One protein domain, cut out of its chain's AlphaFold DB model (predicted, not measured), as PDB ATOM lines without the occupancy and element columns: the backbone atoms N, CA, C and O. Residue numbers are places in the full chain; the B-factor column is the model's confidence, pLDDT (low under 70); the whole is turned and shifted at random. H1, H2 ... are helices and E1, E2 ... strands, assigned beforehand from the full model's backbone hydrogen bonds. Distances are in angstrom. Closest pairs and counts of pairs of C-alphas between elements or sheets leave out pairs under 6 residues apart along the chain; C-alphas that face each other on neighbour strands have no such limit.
ATOM      1  N   TRP A 187      48.844   0.428  15.614       73.44
ATOM      2  CA  TRP A 187      48.463  -0.158  16.906       73.44
ATOM      3  C   TRP A 187      47.490  -1.334  16.753       73.44
ATOM      4  O   TRP A 187      46.748  -1.440  15.771       73.44
ATOM      5  N   SER A 188      47.425  -2.176  17.780       65.31
ATOM      6  CA  SER A 188      46.525  -3.323  17.879       65.31
ATOM      7  C   SER A 188      46.168  -3.601  19.343       65.31
ATOM      8  O   SER A 188      46.900  -3.221  20.257       65.31
ATOM      9  N   TYR A 189      45.028  -4.251  19.585       68.19
ATOM     10  CA  TYR A 189      44.717  -4.778  20.918       68.19
ATOM     11  C   TYR A 189      45.615  -5.976  21.236       68.19
ATOM     12  O   TYR A 189      45.877  -6.793  20.355       68.19
ATOM     13  N   VAL A 190      46.016  -6.117  22.502       72.12
ATOM     14  CA  VAL A 190      46.774  -7.287  22.953       72.12
ATOM     15  C   VAL A 190      45.824  -8.441  23.284       72.12
ATOM     16  O   VAL A 190      45.040  -8.361  24.230       72.12
ATOM     17  N   GLY A 191      45.914  -9.523  22.514       70.62
ATOM     18  CA  GLY A 191      45.160 -10.761  22.711       70.62
ATOM     19  C   GLY A 191      43.802 -10.781  22.017       70.62
ATOM     20  O   GLY A 191      43.322  -9.772  21.505       70.62
ATOM     21  N   MET A 192      43.182 -11.964  21.994       75.19
ATOM     22  CA  MET A 192      41.887 -12.178  21.352       75.19
ATOM     23  C   MET A 192      40.749 -11.600  22.202       75.19
ATOM     24  O   MET A 192      40.500 -12.048  23.325       75.19
ATOM     25  N   LYS A 193      39.979 -10.667  21.637       68.25
ATOM     26  CA  LYS A 193      38.697 -10.247  22.213       68.25
ATOM     27  C   LYS A 193      37.707 -11.413  22.211       68.25
ATOM     28  O   LYS A 193      37.479 -12.050  21.189       68.25
ATOM     29  N   THR A 194      37.045 -11.643  23.341       73.25
ATOM     30  CA  THR A 194      36.056 -12.726  23.495       73.25
ATOM     31  C   THR A 194      34.696 -12.415  22.867       73.25
ATOM     32  O   THR A 194      33.857 -13.304  22.748       73.25
ATOM     33  N   THR A 195      34.454 -11.163  22.464       67.44
ATOM     34  CA  THR A 195      33.219 -10.730  21.797       67.44
ATOM     35  C   THR A 195      33.488  -9.628  20.769       67.44
ATOM     36  O   THR A 195      34.368  -8.778  20.951       67.44
ATOM     37  N   GLY A 196      32.678  -9.613  19.706       69.19
ATOM     38  CA  GLY A 196      32.728  -8.595  18.654       69.19
ATOM     39  C   GLY A 196      33.980  -8.660  17.774       69.19
ATOM     40  O   GLY A 196      34.765  -9.600  17.842       69.19
ATOM     41  N   SER A 197      34.157  -7.647  16.922       67.31
ATOM     42  CA  SER A 197      35.354  -7.508  16.091       67.31
ATOM     43  C   SER A 197      36.536  -6.949  16.889       67.31
ATOM     44  O   SER A 197      36.376  -6.164  17.837       67.31
ATOM     45  N   GLN A 198      37.741  -7.344  16.488       67.62
ATOM     46  CA  GLN A 198      38.997  -6.809  16.997       67.62
ATOM     47  C   GLN A 198      39.597  -5.863  15.970       67.62
ATOM     48  O   GLN A 198      39.743  -6.213  14.803       67.62
ATOM     49  N   GLN A 199      39.885  -4.643  16.411       62.94
ATOM     50  CA  GLN A 199      40.447  -3.625  15.541       62.94
ATOM     51  C   GLN A 199      41.967  -3.687  15.605       62.94
ATOM     52  O   GLN A 199      42.549  -3.844  16.676       62.94
ATOM     53  N   LEU A 200      42.572  -3.534  14.440       69.56
ATOM     54  CA  LEU A 200      44.000  -3.385  14.238       69.56
ATOM     55  C   LEU A 200      44.162  -2.230  13.250       69.56
ATOM     56  O   LEU A 200      43.463  -2.175  12.234       69.56
ATOM     57  N   ASN A 201      45.026  -1.278  13.578       66.94
ATOM     58  CA  ASN A 201      45.215  -0.052  12.823       66.94
ATOM     59  C   ASN A 201      46.583  -0.056  12.145       66.94
ATOM     60  O   ASN A 201      47.615   0.073  12.798       66.94
ATOM     61  N   LEU A 202      46.569  -0.152  10.817       64.38
ATOM     62  CA  LEU A 202      47.746   0.010   9.967       64.38
ATOM     63  C   LEU A 202      47.543   1.254   9.114       64.38
ATOM     64  O   LEU A 202      46.899   1.203   8.063       64.38
ATOM     65  N   SER A 203      48.069   2.388   9.580       59.56
ATOM     66  CA  SER A 203      48.012   3.623   8.801       59.56
ATOM     67  C   SER A 203      48.658   3.425   7.428       59.56
ATOM     68  O   SER A 203      49.761   2.889   7.307       59.56
ATOM     69  N   VAL A 204      47.971   3.903   6.384       50.59
ATOM     70  CA  VAL A 204      48.464   3.924   4.993       50.59
ATOM     71  C   VAL A 204      49.812   4.628   4.851       50.59
ATOM     72  O   VAL A 204      50.595   4.281   3.976       50.59
ATOM     73  N   SER A 205      50.113   5.565   5.750       51.06
ATOM     74  CA  SER A 205      51.422   6.193   5.869       51.06
ATOM     75  C   SER A 205      52.105   5.694   7.141       51.06
ATOM     76  O   SER A 205      51.612   5.940   8.239       51.06
ATOM     77  N   GLY A 206      53.234   4.995   6.997       53.19
ATOM     78  CA  GLY A 206      54.122   4.652   8.114       53.19
ATOM     79  C   GLY A 206      53.978   3.254   8.727       53.19
ATOM     80  O   GLY A 206      54.889   2.851   9.438       53.19
ATOM     81  N   CYS A 207      52.921   2.483   8.431       55.25
ATOM     82  CA  CYS A 207      52.706   1.169   9.074       55.25
ATOM     83  C   CYS A 207      52.891  -0.051   8.175       55.25
ATOM     84  O   CYS A 207      52.940  -1.173   8.668       55.25
ATOM     85  N   TRP A 208      53.008   0.143   6.862       65.50
ATOM     86  CA  TRP A 208      53.063  -0.951   5.885       65.50
ATOM     87  C   TRP A 208      54.459  -1.568   5.709       65.50
ATOM     88  O   TRP A 208      54.752  -2.151   4.666       65.50
ATOM     89  N   TYR A 209      55.294  -1.484   6.746       61.06
ATOM     90  CA  TYR A 209      56.541  -2.237   6.837       61.06
ATOM     91  C   TYR A 209      56.215  -3.658   7.283       61.06
ATOM     92  O   TYR A 209      55.420  -3.848   8.202       61.06
ATOM     93  N   VAL A 210      56.845  -4.663   6.669       67.12
ATOM     94  CA  VAL A 210      56.607  -6.080   7.007       67.12
ATOM     95  C   VAL A 210      56.738  -6.309   8.512       67.12
ATOM     96  O   VAL A 210      55.876  -6.954   9.107       67.12
ATOM     97  N   GLY A 211      57.777  -5.748   9.134       66.44
ATOM     98  CA  GLY A 211      57.985  -5.911  10.562       66.44
ATOM     99  C   GLY A 211      56.925  -5.223  11.423       66.44
ATOM    100  O   GLY A 211      56.448  -5.827  12.377       66.44
ATOM    101  N   THR A 212      56.457  -4.032  11.037       67.50
ATOM    102  CA  THR A 212      55.341  -3.348  11.713       67.50
ATOM    103  C   THR A 212      54.034  -4.124  11.586       67.50
ATOM    104  O   THR A 212      53.334  -4.313  12.573       67.50
ATOM    105  N   VAL A 213      53.708  -4.648  10.402       74.62
ATOM    106  CA  VAL A 213      52.492  -5.458  10.218       74.62
ATOM    107  C   VAL A 213      52.540  -6.719  11.083       74.62
ATOM    108  O   VAL A 213      51.557  -7.050  11.744       74.62
ATOM    109  N   ILE A 214      53.682  -7.411  11.112       78.31
ATOM    110  CA  ILE A 214      53.879  -8.583  11.973       78.31
ATOM    111  C   ILE A 214      53.744  -8.194  13.451       78.31
ATOM    112  O   ILE A 214      53.069  -8.906  14.189       78.31
ATOM    113  N   HIS A 215      54.341  -7.080  13.872       72.50
ATOM    114  CA  HIS A 215      54.256  -6.563  15.239       72.50
ATOM    115  C   HIS A 215      52.801  -6.344  15.680       72.50
ATOM    116  O   HIS A 215      52.373  -6.893  16.696       72.50
ATOM    117  N   GLU A 216      51.998  -5.646  14.867       77.94
ATOM    118  CA  GLU A 216      50.587  -5.401  15.190       77.94
ATOM    119  C   GLU A 216      49.746  -6.687  15.208       77.94
ATOM    120  O   GLU A 216      48.827  -6.846  16.020       77.94
ATOM    121  N   LEU A 217      50.068  -7.644  14.334       80.12
ATOM    122  CA  LEU A 217      49.432  -8.959  14.350       80.12
ATOM    123  C   LEU A 217      49.820  -9.761  15.597       80.12
ATOM    124  O   LEU A 217      48.959 -10.407  16.186       80.12
ATOM    125  N   LEU A 218      51.079  -9.711  16.036       76.25
ATOM    126  CA  LEU A 218      51.510 -10.379  17.264       76.25
ATOM    127  C   LEU A 218      50.846  -9.780  18.504       76.25
ATOM    128  O   LEU A 218      50.424 -10.537  19.375       76.25
ATOM    129  N   HIS A 219      50.633  -8.466  18.557       69.12
ATOM    130  CA  HIS A 219      49.747  -7.898  19.571       69.12
ATOM    131  C   HIS A 219      48.368  -8.564  19.534       69.12
ATOM    132  O   HIS A 219      47.931  -9.086  20.557       69.12
ATOM    133  N   ALA A 220      47.735  -8.700  18.364       75.56
ATOM    134  CA  ALA A 220      46.438  -9.378  18.266       75.56
ATOM    135  C   ALA A 220      46.475 -10.843  18.752       75.56
ATOM    136  O   ALA A 220      45.505 -11.322  19.342       75.56
ATOM    137  N   PHE A 221      47.608 -11.530  18.579       78.31
ATOM    138  CA  PHE A 221      47.855 -12.875  19.112       78.31
ATOM    139  C   PHE A 221      48.208 -12.915  20.614       78.31
ATOM    140  O   PHE A 221      48.383 -14.003  21.159       78.31
ATOM    141  N   GLY A 222      48.275 -11.781  21.309       74.75
ATOM    142  CA  GLY A 222      48.466 -11.728  22.764       74.75
ATOM    143  C   GLY A 222      49.890 -11.463  23.229       74.75
ATOM    144  O   GLY A 222      50.170 -11.637  24.411       74.75
ATOM    145  N   PHE A 223      50.783 -11.035  22.339       80.62
ATOM    146  CA  PHE A 223      52.160 -10.721  22.707       80.62
ATOM    147  C   PHE A 223      52.272  -9.264  23.163       80.62
ATOM    148  O   PHE A 223      51.848  -8.340  22.466       80.62
ATOM    149  N   ASN A 224      52.852  -9.060  24.345       80.56
ATOM    150  CA  ASN A 224      53.282  -7.744  24.813       80.56
ATOM    151  C   ASN A 224      54.655  -7.398  24.226       80.56
ATOM    152  O   ASN A 224      55.309  -8.229  23.595       80.56
ATOM    153  N   HIS A 225      55.114  -6.172  24.453       80.12
ATOM    154  CA  HIS A 225      56.452  -5.789  24.034       80.12
ATOM    155  C   HIS A 225      57.558  -6.480  24.844       80.12
ATOM    156  O   HIS A 225      57.492  -6.568  26.072       80.12
ATOM    157  N   GLU A 226      58.653  -6.835  24.171       85.06
ATOM    158  CA  GLU A 226      59.844  -7.440  24.785       85.06
ATOM    159  C   GLU A 226      60.459  -6.514  25.853       85.06
ATOM    160  O   GLU A 226      60.811  -6.942  26.950       85.06
ATOM    161  N   HIS A 227      60.516  -5.208  25.570       81.38
ATOM    162  CA  HIS A 227      61.081  -4.197  26.473       81.38
ATOM    163  C   HIS A 227      60.216  -3.891  27.705       81.38
ATOM    164  O   HIS A 227      60.642  -3.128  28.584       81.38
ATOM    165  N   GLN A 228      59.024  -4.490  27.779       80.50
ATOM    166  CA  GLN A 228      58.130  -4.434  28.930       80.50
ATOM    167  C   GLN A 228      58.133  -5.734  29.747       80.50
ATOM    168  O   GLN A 228      57.440  -5.797  30.763       80.50
ATOM    169  N   ARG A 229      58.918  -6.757  29.376       82.62
ATOM    170  CA  ARG A 229      59.067  -7.967  30.202       82.62
ATOM    171  C   ARG A 229      59.468  -7.611  31.632       82.62
ATOM    172  O   ARG A 229      60.322  -6.749  31.847       82.62
ATOM    173  N   TYR A 230      58.931  -8.333  32.612       80.12
ATOM    174  CA  TYR A 230      59.233  -8.120  34.034       80.12
ATOM    175  C   TYR A 230      60.737  -8.229  34.368       80.12
ATOM    176  O   TYR A 230      61.192  -7.644  35.351       80.12
ATOM    177  N   ASP A 231      61.521  -8.943  33.551       84.12
ATOM    178  CA  ASP A 231      62.968  -9.131  33.697       84.12
ATOM    179  C   ASP A 231      63.824  -8.175  32.841       84.12
ATOM    180  O   ASP A 231      65.056  -8.220  32.935       84.12
ATOM    181  N   ARG A 232      63.219  -7.258  32.061       90.50
ATOM    182  CA  ARG A 232      63.929  -6.399  31.087       90.50
ATOM    183  C   ARG A 232      65.052  -5.568  31.702       90.50
ATOM    184  O   ARG A 232      66.072  -5.333  31.059       90.50
ATOM    185  N   ASN A 233      64.901  -5.156  32.965       89.69
ATOM    186  CA  ASN A 233      65.895  -4.364  33.695       89.69
ATOM    187  C   ASN A 233      67.223  -5.117  33.904       89.69
ATOM    188  O   ASN A 233      68.204  -4.502  34.313       89.69
ATOM    189  N   THR A 234      67.295  -6.419  33.622       93.88
ATOM    190  CA  THR A 234      68.553  -7.186  33.601       93.88
ATOM    191  C   THR A 234      69.348  -6.951  32.311       93.88
ATOM    192  O   THR A 234      70.574  -7.014  32.328       93.88
ATOM    193  N   TYR A 235      68.670  -6.613  31.210       92.81
ATOM    194  CA  TYR A 235      69.235  -6.592  29.857       92.81
ATOM    195  C   TYR A 235      69.364  -5.179  29.287       92.81
ATOM    196  O   TYR A 235      70.353  -4.869  28.620       92.81
ATOM    197  N   VAL A 236      68.400  -4.304  29.583       92.06
ATOM    198  CA  VAL A 236      68.375  -2.921  29.100       92.06
ATOM    199  C   VAL A 236      68.153  -1.921  30.234       92.06
ATOM    200  O   VAL A 236      67.616  -2.248  31.296       92.06
ATOM    201  N   THR A 237      68.578  -0.684  30.003       93.06
ATOM    202  CA  THR A 237      68.299   0.480  30.847       93.06
ATOM    203  C   THR A 237      67.418   1.447  30.067       93.06
ATOM    204  O   THR A 237      67.747   1.787  28.930       93.06
ATOM    205  N   ILE A 238      66.338   1.922  30.689       88.69
ATOM    206  CA  ILE A 238      65.545   3.033  30.157       88.69
ATOM    207  C   ILE A 238      66.070   4.334  30.748       88.69
ATOM    208  O   ILE A 238      66.054   4.526  31.962       88.69
ATOM    209  N   GLN A 239      66.536   5.230  29.886       94.38
ATOM    210  CA  GLN A 239      66.949   6.571  30.266       94.38
ATOM    211  C   GLN A 239      65.719   7.481  30.290       94.38
ATOM    212  O   GLN A 239      65.478   8.245  29.359       94.38
ATOM    213  N   GLU A 240      64.933   7.407  31.363       86.94
ATOM    214  CA  GLU A 240      63.669   8.153  31.508       86.94
ATOM    215  C   GLU A 240      63.835   9.669  31.320       86.94
ATOM    216  O   GLU A 240      62.961  10.328  30.764       86.94
ATOM    217  N   ALA A 241      64.993  10.231  31.688       93.19
ATOM    218  CA  ALA A 241      65.298  11.646  31.458       93.19
ATOM    219  C   ALA A 241      65.255  12.043  29.968       93.19
ATOM    220  O   ALA A 241      64.961  13.202  29.650       93.19
ATOM    221  N   ASN A 242      65.508  11.089  29.068       88.56
ATOM    222  CA  ASN A 242      65.480  11.278  27.621       88.56
ATOM    223  C   ASN A 242      64.094  11.015  27.019       88.56
ATOM    224  O   ASN A 242      63.875  11.393  25.874       88.56
ATOM    225  N   VAL A 243      63.161  10.408  27.758       71.75
ATOM    226  CA  VAL A 243      61.810  10.068  27.284       71.75
ATOM    227  C   VAL A 243      60.887  11.283  27.390       71.75
ATOM    228  O   VAL A 243      60.920  12.028  28.373       71.75
ATOM    229  N   GLU A 244      60.044  11.508  26.385       72.44
ATOM    230  CA  GLU A 244      58.970  12.502  26.443       72.44
ATOM    231  C   GLU A 244      58.053  12.238  27.652       72.44
ATOM    232  O   GLU A 244      57.579  11.123  27.849       72.44
ATOM    233  N   ALA A 245      57.773  13.259  28.471       80.25
ATOM    234  CA  ALA A 245      57.098  13.069  29.763       80.25
ATOM    235  C   ALA A 245      55.723  12.384  29.642       80.25
ATOM    236  O   ALA A 245      55.365  11.561  30.482       80.25
ATOM    237  N   ALA A 246      54.978  12.681  28.572       72.19
ATOM    238  CA  ALA A 246      53.682  12.064  28.293       72.19
ATOM    239  C   ALA A 246      53.781  10.566  27.941       72.19
ATOM    240  O   ALA A 246      52.796   9.849  28.079       72.19
ATOM    241  N   SER A 247      54.960  10.084  27.546       72.75
ATOM    242  CA  SER A 247      55.193   8.742  26.999       72.75
ATOM    243  C   SER A 247      55.885   7.791  27.981       72.75
ATOM    244  O   SER A 247      56.125   6.635  27.646       72.75
ATOM    245  N   LEU A 248      56.192   8.236  29.207       69.94
ATOM    246  CA  LEU A 248      56.858   7.405  30.226       69.94
ATOM    247  C   LEU A 248      56.087   6.119  30.551       69.94
ATOM    248  O   LEU A 248      56.692   5.078  30.798       69.94
ATOM    249  N   HIS A 249      54.755   6.170  30.496       69.25
ATOM    250  CA  HIS A 249      53.896   5.017  30.756       69.25
ATOM    251  C   HIS A 249      54.116   3.855  29.767       69.25
ATOM    252  O   HIS A 249      53.921   2.705  30.151       69.25
ATOM    253  N   ASN A 250      54.605   4.121  28.548       66.06
ATOM    254  CA  ASN A 250      54.887   3.092  27.539       66.06
ATOM    255  C   ASN A 250      56.061   2.173  27.918       66.06
ATOM    256  O   ASN A 250      56.207   1.098  27.352       66.06
ATOM    257  N   PHE A 251      56.889   2.570  28.891       72.56
ATOM    258  CA  PHE A 251      58.047   1.792  29.349       72.56
ATOM    259  C   PHE A 251      57.790   1.004  30.637       72.56
ATOM    260  O   PHE A 251      58.727   0.392  31.172       72.56
ATOM    261  N   ALA A 252      56.553   1.037  31.145       77.50
ATOM    262  CA  ALA A 252      56.146   0.285  32.321       77.50
ATOM    263  C   ALA A 252      56.299  -1.224  32.082       77.50
ATOM    264  O   ALA A 252      56.027  -1.726  30.991       77.50
ATOM    265  N   LEU A 253      56.745  -1.936  33.118       73.31
ATOM    266  CA  LEU A 253      56.859  -3.392  33.085       73.31
ATOM    267  C   LEU A 253      55.469  -4.026  33.150       73.31
ATOM    268  O   LEU A 253      54.633  -3.595  33.947       73.31
ATOM    269  N   VAL A 254      55.257  -5.094  32.386       72.25
ATOM    270  CA  VAL A 254      54.101  -5.975  32.554       72.25
ATOM    271  C   VAL A 254      54.355  -6.883  33.767       72.25
ATOM    272  O   VAL A 254      55.425  -7.496  33.850       72.25
ATOM    273  N   PRO A 255      53.421  -6.986  34.732       71.88
ATOM    274  CA  PRO A 255      53.598  -7.832  35.910       71.88
ATOM    275  C   PRO A 255      53.765  -9.321  35.574       71.88
ATOM    276  O   PRO A 255      53.114  -9.846  34.671       71.88
ATOM    277  N   LEU A 256      54.561 -10.044  36.373       71.19
ATOM    278  CA  LEU A 256      54.730 -11.504  36.252       71.19
ATOM    279  C   LEU A 256      53.406 -12.274  36.424       71.19
ATOM    280  O   LEU A 256      53.241 -13.349  35.867       71.19
ATOM    281  N   ALA A 257      52.453 -11.732  37.185       68.06
ATOM    282  CA  ALA A 257      51.136 -12.352  37.356       68.06
ATOM    283  C   ALA A 257      50.284 -12.335  36.071       68.06
ATOM    284  O   ALA A 257      49.332 -13.103  35.959       68.06
ATOM    285  N   GLU A 258      50.625 -11.466  35.119       63.09
ATOM    286  CA  GLU A 258      49.862 -11.195  33.894       63.09
ATOM    287  C   GLU A 258      50.667 -11.534  32.626       63.09
ATOM    288  O   GLU A 258      50.209 -11.296  31.510       63.09
ATOM    289  N   SER A 259      51.875 -12.083  32.777       71.88
ATOM    290  CA  SER A 259      52.775 -12.391  31.665       71.88
ATOM    291  C   SER A 259      53.605 -13.644  31.925       71.88
ATOM    292  O   SER A 259      53.775 -14.099  33.053       71.88
ATOM    293  N   THR A 260      54.144 -14.220  30.858       74.25
ATOM    294  CA  THR A 260      55.090 -15.332  30.919       74.25
ATOM    295  C   THR A 260      56.174 -15.101  29.884       74.25
ATOM    296  O   THR A 260      55.893 -14.596  28.804       74.25
ATOM    297  N   ASN A 261      57.403 -15.498  30.207       77.62
ATOM    298  CA  ASN A 261      58.503 -15.482  29.246       77.62
ATOM    299  C   ASN A 261      58.681 -16.851  28.574       77.62
ATOM    300  O   ASN A 261      59.564 -16.983  27.739       77.62
ATOM    301  N   VAL A 262      57.902 -17.877  28.965       79.88
ATOM    302  CA  VAL A 262      58.000 -19.276  28.484       79.88
ATOM    303  C   VAL A 262      59.441 -19.820  28.436       79.88
ATOM    304  O   VAL A 262      59.821 -20.525  27.504       79.88
ATOM    305  N   ASP A 263      60.255 -19.449  29.432       81.56
ATOM    306  CA  ASP A 263      61.701 -19.722  29.520       81.56
ATOM    307  C   ASP A 263      62.519 -19.272  28.288       81.56
ATOM    308  O   ASP A 263      63.642 -19.726  28.053       81.56
ATOM    309  N   ASN A 264      61.980 -18.343  27.498       82.12
ATOM    310  CA  ASN A 264      62.654 -17.740  26.363       82.12
ATOM    311  C   ASN A 264      63.647 -16.666  26.852       82.12
ATOM    312  O   ASN A 264      63.259 -15.742  27.586       82.12
ATOM    313  N   PRO A 265      64.929 -16.738  26.443       90.44
ATOM    314  CA  PRO A 265      65.895 -15.679  26.719       90.44
ATOM    315  C   PRO A 265      65.404 -14.321  26.212       90.44
ATOM    316  O   PRO A 265      64.650 -14.267  25.243       90.44
ATOM    317  N   TYR A 266      65.841 -13.238  26.855       91.69
ATOM    318  CA  TYR A 266      65.524 -11.882  26.405       91.69
ATOM    319  C   TYR A 266      66.078 -11.636  25.004       91.69
ATOM    320  O   TYR A 266      67.279 -11.806  24.769       91.69
ATOM    321  N   ASP A 267      65.208 -11.246  24.080       93.44
ATOM    322  CA  ASP A 267      65.544 -11.157  22.666       93.44
ATOM    323  C   ASP A 267      65.602  -9.704  22.187       93.44
ATOM    324  O   ASP A 267      64.604  -9.081  21.840       93.44
ATOM    325  N   LEU A 268      66.819  -9.164  22.133       93.25
ATOM    326  CA  LEU A 268      67.090  -7.797  21.674       93.25
ATOM    327  C   LEU A 268      66.780  -7.568  20.182       93.25
ATOM    328  O   LEU A 268      66.785  -6.420  19.745       93.25
ATOM    329  N   ASP A 269      66.557  -8.636  19.410       90.06
ATOM    330  CA  ASP A 269      66.164  -8.591  17.996       90.06
ATOM    331  C   ASP A 269      64.690  -8.988  17.795       90.06
ATOM    332  O   ASP A 269      64.239  -9.156  16.659       90.06
ATOM    333  N   SER A 270      63.941  -9.145  18.893       91.88
ATOM    334  CA  SER A 270      62.506  -9.409  18.886       91.88
ATOM    335  C   SER A 270      61.771  -8.322  18.118       91.88
ATOM    336  O   SER A 270      61.953  -7.130  18.368       91.88
ATOM    337  N   ILE A 271      60.857  -8.731  17.239       86.25
ATOM    338  CA  ILE A 271      59.983  -7.794  16.531       86.25
ATOM    339  C   ILE A 271      59.028  -7.054  17.470       86.25
ATOM    340  O   ILE A 271      58.466  -6.035  17.088       86.25
ATOM    341  N   MET A 272      58.873  -7.546  18.703       88.56
ATOM    342  CA  MET A 272      58.114  -6.914  19.782       88.56
ATOM    343  C   MET A 272      58.981  -5.986  20.649       88.56
ATOM    344  O   MET A 272      58.504  -5.450  21.648       88.56
ATOM    345  N   HIS A 273      60.260  -5.784  20.325       91.94
ATOM    346  CA  HIS A 273      61.119  -4.820  21.008       91.94
ATOM    347  C   HIS A 273      61.075  -3.461  20.291       91.94
ATOM    348  O   HIS A 273      61.090  -3.399  19.066       91.94
ATOM    349  N   TYR A 274      61.047  -2.362  21.049       78.50
ATOM    350  CA  TYR A 274      61.203  -1.027  20.471       78.50
ATOM    351  C   TYR A 274      62.654  -0.726  20.106       78.50
ATOM    352  O   TYR A 274      63.595  -1.253  20.705       78.50
ATOM    353  N   GLY A 275      62.833   0.192  19.166       77.69
ATOM    354  CA  GLY A 275      64.135   0.742  18.834       77.69
ATOM    355  C   GLY A 275      64.726   1.584  19.964       77.69
ATOM    356  O   GLY A 275      64.067   1.984  20.926       77.69
ATOM    357  N   ALA A 276      66.018   1.883  19.841       83.50
ATOM    358  CA  ALA A 276      66.776   2.560  20.892       83.50
ATOM    359  C   ALA A 276      66.297   3.994  21.191       83.50
ATOM    360  O   ALA A 276      66.596   4.524  22.259       83.50
ATOM    361  N   TYR A 277      65.580   4.627  20.259       81.00
ATOM    362  CA  TYR A 277      65.165   6.034  20.319       81.00
ATOM    363  C   TYR A 277      63.662   6.223  20.550       81.00
ATOM    364  O   TYR A 277      63.182   7.359  20.507       81.00
ATOM    365  N   ALA A 278      62.912   5.141  20.781       74.19
ATOM    366  CA  ALA A 278      61.465   5.189  20.954       74.19
ATOM    367  C   ALA A 278      61.063   6.239  22.002       74.19
ATOM    368  O   ALA A 278      61.625   6.290  23.098       74.19
ATOM    369  N   PHE A 279      60.116   7.111  21.644       78.25
ATOM    370  CA  PHE A 279      59.606   8.206  22.488       78.25
ATOM    371  C   PHE A 279      60.666   9.157  23.070       78.25
ATOM    372  O   PHE A 279      60.409   9.845  24.060       78.25
ATOM    373  N   GLY A 280      61.862   9.214  22.479       76.06
ATOM    374  CA  GLY A 280      62.898  10.149  22.900       76.06
ATOM    375  C   GLY A 280      62.516  11.597  22.616       76.06
ATOM    376  O   GLY A 280      61.932  11.890  21.575       76.06
ATOM    377  N   LYS A 281      62.894  12.510  23.512       81.06
ATOM    378  CA  LYS A 281      62.836  13.956  23.274       81.06
ATOM    379  C   LYS A 281      63.708  14.312  22.073       81.06
ATOM    380  O   LYS A 281      64.751  13.695  21.851       81.06
ATOM    381  N   VAL A 282      63.311  15.339  21.331       77.81
ATOM    382  CA  VAL A 282      64.150  15.924  20.282       77.81
ATOM    383  C   VAL A 282      65.084  16.948  20.918       77.81
ATOM    384  O   VAL A 282      64.639  17.869  21.603       77.81
ATOM    385  N   ASP A 283      66.384  16.774  20.710       81.94
ATOM    386  CA  ASP A 283      67.400  17.730  21.128       81.94
ATOM    387  C   ASP A 283      67.282  19.012  20.293       81.94
ATOM    388  O   ASP A 283      67.382  18.987  19.068       81.94
ATOM    389  N   ALA A 284      67.072  20.148  20.958       84.94
ATOM    390  CA  ALA A 284      66.804  21.420  20.285       84.94
ATOM    391  C   ALA A 284      68.004  21.982  19.500       84.94
ATOM    392  O   ALA A 284      67.824  22.865  18.664       84.94
ATOM    393  N   THR A 285      69.222  21.501  19.767       88.56
ATOM    394  CA  THR A 285      70.449  22.008  19.132       88.56
ATOM    395  C   THR A 285      70.806  21.199  17.892       88.56
ATOM    396  O   THR A 285      71.173  21.751  16.859       88.56
ATOM    397  N   THR A 286      70.707  19.877  17.995       84.56
ATOM    398  CA  THR A 286      71.084  18.925  16.944       84.56
ATOM    399  C   THR A 286      69.898  18.478  16.096       84.56
ATOM    400  O   THR A 286      70.101  17.924  15.018       84.56
ATOM    401  N   ASN A 287      68.668  18.721  16.562       77.75
ATOM    402  CA  ASN A 287      67.422  18.220  15.981       77.75
ATOM    403  C   ASN A 287      67.369  16.681  15.880       77.75
ATOM    404  O   ASN A 287      66.656  16.123  15.046       77.75
ATOM    405  N   LEU A 288      68.137  15.986  16.724       74.00
ATOM    406  CA  LEU A 288      68.168  14.529  16.801       74.00
ATOM    407  C   LEU A 288      67.327  14.036  17.973       74.00
ATOM    408  O   LEU A 288      67.243  14.675  19.021       74.00
ATOM    409  N   ARG A 289      66.714  12.864  17.805       76.56
ATOM    410  CA  ARG A 289      65.995  12.196  18.889       76.56
ATOM    411  C   ARG A 289      67.000  11.599  19.876       76.56
ATOM    412  O   ARG A 289      67.960  10.950  19.468       76.56
ATOM    413  N   LEU A 290      66.784  11.818  21.170       81.06
ATOM    414  CA  LEU A 290      67.631  11.267  22.224       81.06
ATOM    415  C   LEU A 290      67.365   9.771  22.410       81.06
ATOM    416  O   LEU A 290      66.217   9.331  22.389       81.06
ATOM    417  N   GLN A 291      68.425   8.990  22.617       88.25
ATOM    418  CA  GLN A 291      68.313   7.556  22.887       88.25
ATOM    419  C   GLN A 291      67.640   7.325  24.245       88.25
ATOM    420  O   GLN A 291      68.019   7.938  25.245       88.25
ATOM    421  N   THR A 292      66.655   6.435  24.291       82.62
ATOM    422  CA  THR A 292      65.865   6.112  25.485       82.62
ATOM    423  C   THR A 292      66.152   4.718  26.016       82.62
ATOM    424  O   THR A 292      66.042   4.517  27.221       82.62
ATOM    425  N   ILE A 293      66.575   3.775  25.169       86.12
ATOM    426  CA  ILE A 293      66.862   2.391  25.565       86.12
ATOM    427  C   ILE A 293      68.333   2.056  25.292       86.12
ATOM    428  O   ILE A 293      68.806   2.149  24.156       86.12
ATOM    429  N   PHE A 294      69.048   1.620  26.329       93.44
ATOM    430  CA  PHE A 294      70.460   1.229  26.267       93.44
ATOM    431  C   PHE A 294      70.631  -0.245  26.622       93.44
ATOM    432  O   PHE A 294      70.121  -0.695  27.648       93.44
ATOM    433  N   VAL A 295      71.386  -0.992  25.817       93.81
ATOM    434  CA  VAL A 295      71.703  -2.398  26.100       93.81
ATOM    435  C   VAL A 295      72.845  -2.469  27.111       93.81
ATOM    436  O   VAL A 295      73.906  -1.889  26.903       93.81
ATOM    437  N   LYS A 296      72.654  -3.187  28.223       94.31
ATOM    438  CA  LYS A 296      73.635  -3.229  29.321       94.31
ATOM    439  C   LYS A 296      74.915  -3.976  28.955       94.31
ATOM    440  O   LYS A 296      75.995  -3.555  29.355       94.31
ATOM    441  N   SER A 297      74.795  -5.077  28.215       92.81
ATOM    442  CA  SER A 297      75.943  -5.892  27.795       92.81
ATOM    443  C   SER A 297      76.758  -5.252  26.673       92.81
ATOM    444  O   SER A 297      77.918  -5.607  26.493       92.81
ATOM    445  N   ASP A 298      76.148  -4.344  25.911       92.94
ATOM    446  CA  ASP A 298      76.780  -3.646  24.795       92.94
ATOM    447  C   ASP A 298      76.164  -2.246  24.632       92.94
ATOM    448  O   ASP A 298      75.234  -2.064  23.843       92.94
ATOM    449  N   PRO A 299      76.661  -1.237  25.369       85.69
ATOM    450  CA  PRO A 299      76.116   0.120  25.313       85.69
ATOM    451  C   PRO A 299      76.217   0.792  23.937       85.69
ATOM    452  O   PRO A 299      75.550   1.801  23.715       85.69
ATOM    453  N   ALA A 300      77.042   0.266  23.022       87.12
ATOM    454  CA  ALA A 300      77.156   0.772  21.656       87.12
ATOM    455  C   ALA A 300      76.074   0.205  20.721       87.12
ATOM    456  O   ALA A 300      75.871   0.733  19.624       87.12
ATOM    457  N   ARG A 301      75.364  -0.856  21.131       90.56
ATOM    458  CA  ARG A 301      74.295  -1.461  20.335       90.56
ATOM    459  C   ARG A 301      73.099  -0.518  20.225       90.56
ATOM    460  O   ARG A 301      72.451  -0.185  21.216       90.56
ATOM    461  N   ILE A 302      72.748  -0.181  18.986       86.38
ATOM    462  CA  ILE A 302      71.522   0.539  18.641       86.38
ATOM    463  C   ILE A 302      70.470  -0.476  18.196       86.38
ATOM    464  O   ILE A 302      70.605  -1.106  17.148       86.38
ATOM    465  N   MET A 303      69.438  -0.653  19.019       85.50
ATOM    466  CA  MET A 303      68.287  -1.492  18.683       85.50
ATOM    467  C   MET A 303      67.435  -0.834  17.604       85.50
ATOM    468  O   MET A 303      67.248   0.386  17.599       85.50
ATOM    469  N   LYS A 304      66.937  -1.677  16.705       83.12
ATOM    470  CA  LYS A 304      66.109  -1.312  15.558       83.12
ATOM    471  C   LYS A 304      64.637  -1.263  15.944       83.12
ATOM    472  O   LYS A 304      64.225  -1.983  16.847       83.12
ATOM    473  N   GLU A 305      63.866  -0.433  15.253       82.69
ATOM    474  CA  GLU A 305      62.409  -0.436  15.399       82.69
ATOM    475  C   GLU A 305      61.787  -1.601  14.613       82.69
ATOM    476  O   GLU A 305      62.413  -2.113  13.678       82.69
ATOM    477  N   PRO A 306      60.537  -2.002  14.913       66.00
ATOM    478  CA  PRO A 306      59.859  -3.061  14.169       66.00
ATOM    479  C   PRO A 306      59.818  -2.816  12.656       66.00
ATOM    480  O   PRO A 306      59.973  -3.760  11.887       66.00
ATOM    481  N   TYR A 307      59.685  -1.563  12.207       72.50
ATOM    482  CA  TYR A 307      59.678  -1.232  10.777       72.50
ATOM    483  C   TYR A 307      61.006  -1.530  10.056       72.50
ATOM    484  O   TYR A 307      61.004  -1.734   8.844       72.50
ATOM    485  N   ASP A 308      62.126  -1.607  10.780       69.12
ATOM    486  CA  ASP A 308      63.447  -1.951  10.234       69.12
ATOM    487  C   ASP A 308      63.686  -3.474  10.162       69.12
ATOM    488  O   ASP A 308      64.731  -3.936   9.682       69.12
ATOM    489  N   LEU A 309      62.749  -4.275  10.683       68.56
ATOM    490  CA  LEU A 309      62.812  -5.733  10.728       68.56
ATOM    491  C   LEU A 309      61.930  -6.334   9.628       68.56
ATOM    492  O   LEU A 309      60.870  -5.820   9.286       68.56
ATOM    493  N   THR A 310      62.362  -7.458   9.052       79.62
ATOM    494  CA  THR A 310      61.638  -8.111   7.936       79.62
ATOM    495  C   THR A 310      61.279  -9.566   8.191       79.62
ATOM    496  O   THR A 310      60.705 -10.230   7.329       79.62
ATOM    497  N   SER A 311      61.593 -10.068   9.381       79.94
ATOM    498  CA  SER A 311      61.306 -11.433   9.798       79.94
ATOM    499  C   SER A 311      61.222 -11.516  11.314       79.94
ATOM    500  O   SER A 311      61.837 -10.719  12.017       79.94
ATOM    501  N   LEU A 312      60.523 -12.539  11.800       81.81
ATOM    502  CA  LEU A 312      60.559 -12.939  13.203       81.81
ATOM    503  C   LEU A 312      61.974 -13.374  13.602       81.81
ATOM    504  O   LEU A 312      62.648 -14.079  12.844       81.81
ATOM    505  N   SER A 313      62.400 -13.001  14.804       90.75
ATOM    506  CA  SER A 313      63.621 -13.533  15.398       90.75
ATOM    507  C   SER A 313      63.438 -14.997  15.822       90.75
ATOM    508  O   SER A 313      62.322 -15.513  15.950       90.75
ATOM    509  N   ALA A 314      64.546 -15.687  16.106       87.75
ATOM    510  CA  ALA A 314      64.479 -17.033  16.672       87.75
ATOM    511  C   ALA A 314      63.775 -17.050  18.043       87.75
ATOM    512  O   ALA A 314      63.119 -18.041  18.367       87.75
ATOM    513  N   GLY A 315      63.895 -15.978  18.838       84.38
ATOM    514  CA  GLY A 315      63.161 -15.832  20.091       84.38
ATOM    515  C   GLY A 315      61.664 -15.693  19.867       84.38
ATOM    516  O   GLY A 315      60.925 -16.444  20.496       84.38
ATOM    517  N   ASN A 316      61.217 -14.862  18.918       88.25
ATOM    518  CA  ASN A 316      59.790 -14.741  18.604       88.25
ATOM    519  C   ASN A 316      59.183 -16.083  18.188       88.25
ATOM    520  O   ASN A 316      58.122 -16.463  18.670       88.25
ATOM    521  N   VAL A 317      59.869 -16.835  17.319       89.06
ATOM    522  CA  VAL A 317      59.374 -18.142  16.860       89.06
ATOM    523  C   VAL A 317      59.223 -19.122  18.024       89.06
ATOM    524  O   VAL A 317      58.195 -19.794  18.113       89.06
ATOM    525  N   ARG A 318      60.212 -19.197  18.927       86.81
ATOM    526  CA  ARG A 318      60.133 -20.060  20.118       86.81
ATOM    527  C   ARG A 318      58.972 -19.667  21.022       86.81
ATOM    528  O   ARG A 318      58.245 -20.544  21.479       86.81
ATOM    529  N   GLU A 319      58.796 -18.372  21.253       84.88
ATOM    530  CA  GLU A 319      57.747 -17.851  22.124       84.88
ATOM    531  C   GLU A 319      56.353 -18.160  21.573       84.88
ATOM    532  O   GLU A 319      55.528 -18.746  22.270       84.88
ATOM    533  N   ILE A 320      56.128 -17.880  20.284       84.19
ATOM    534  CA  ILE A 320      54.870 -18.181  19.591       84.19
ATOM    535  C   ILE A 320      54.552 -19.672  19.673       84.19
ATOM    536  O   ILE A 320      53.447 -20.051  20.056       84.19
ATOM    537  N   GLN A 321      55.527 -20.530  19.364       84.75
ATOM    538  CA  GLN A 321      55.348 -21.981  19.416       84.75
ATOM    539  C   GLN A 321      55.058 -22.495  20.828       84.75
ATOM    540  O   GLN A 321      54.310 -23.459  20.974       84.75
ATOM    541  N   ALA A 322      55.647 -21.884  21.856       82.00
ATOM    542  CA  ALA A 322      55.423 -22.275  23.239       82.00
ATOM    543  C   ALA A 322      54.035 -21.845  23.735       82.00
ATOM    544  O   ALA A 322      53.313 -22.676  24.286       82.00
ATOM    545  N   VAL A 323      53.637 -20.591  23.491       82.94
ATOM    546  CA  VAL A 323      52.334 -20.043  23.913       82.94
ATOM    547  C   VAL A 323      51.182 -20.738  23.183       82.94
ATOM    548  O   VAL A 323      50.221 -21.168  23.816       82.94
ATOM    549  N   TYR A 324      51.301 -20.938  21.868       85.00
ATOM    550  CA  TYR A 324      50.258 -21.558  21.044       85.00
ATOM    551  C   TYR A 324      50.395 -23.080  20.917       85.00
ATOM    552  O   TYR A 324      49.723 -23.687  20.088       85.00
ATOM    553  N   LYS A 325      51.228 -23.741  21.733       83.44
ATOM    554  CA  LYS A 325      51.497 -25.187  21.618       83.44
ATOM    555  C   LYS A 325      50.232 -26.055  21.631       83.44
ATOM    556  O   LYS A 325      50.188 -27.070  20.939       83.44
TER     557      LYS A 325
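What this domain is: This is residues 187 to 325 of the 362 residues of the protein "Metalloendopeptidase" of Notodromas monacha (UniProt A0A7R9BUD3). Find little regular structure: mainly loops, with three helices apart round them and a tiny sheet, E2 beside E3. The 139 printed residues run E1 H1 E2 H2 E3 H3, mixed class, 37 in these. It is compact, radius of gyration of the C-alphas 15.3 A, spanning 48 by 36 by 27 A.

How they stand to each other: Leu 200 of E1, residues 200 to 202, and Glu 216 of H1, 210 to 220, are their closest C-alphas, 7.0 A apart. E2, residues 236 to 238, and E3, 293 to 295, are antiparallel; N 237 and O 294, 2.8 A, are within hydrogen-bond range. In H2, residues 245 to 251, 0 of 3 O i to N i+4 and 2 of 4 O i to N i+3 pairs are within range; in H1 and H3, 314 to 323, every i+4 pair is.

Where its parts are: Find H1 beginning at C-alpha 210, (56.607, -6.080, 7.007); H3 ends at C-alpha 323, (52.334, -20.043, 23.913).

The domain as a whole: Long links follow H1, H2 and E3. pLDDT is under 70 in 30 residues.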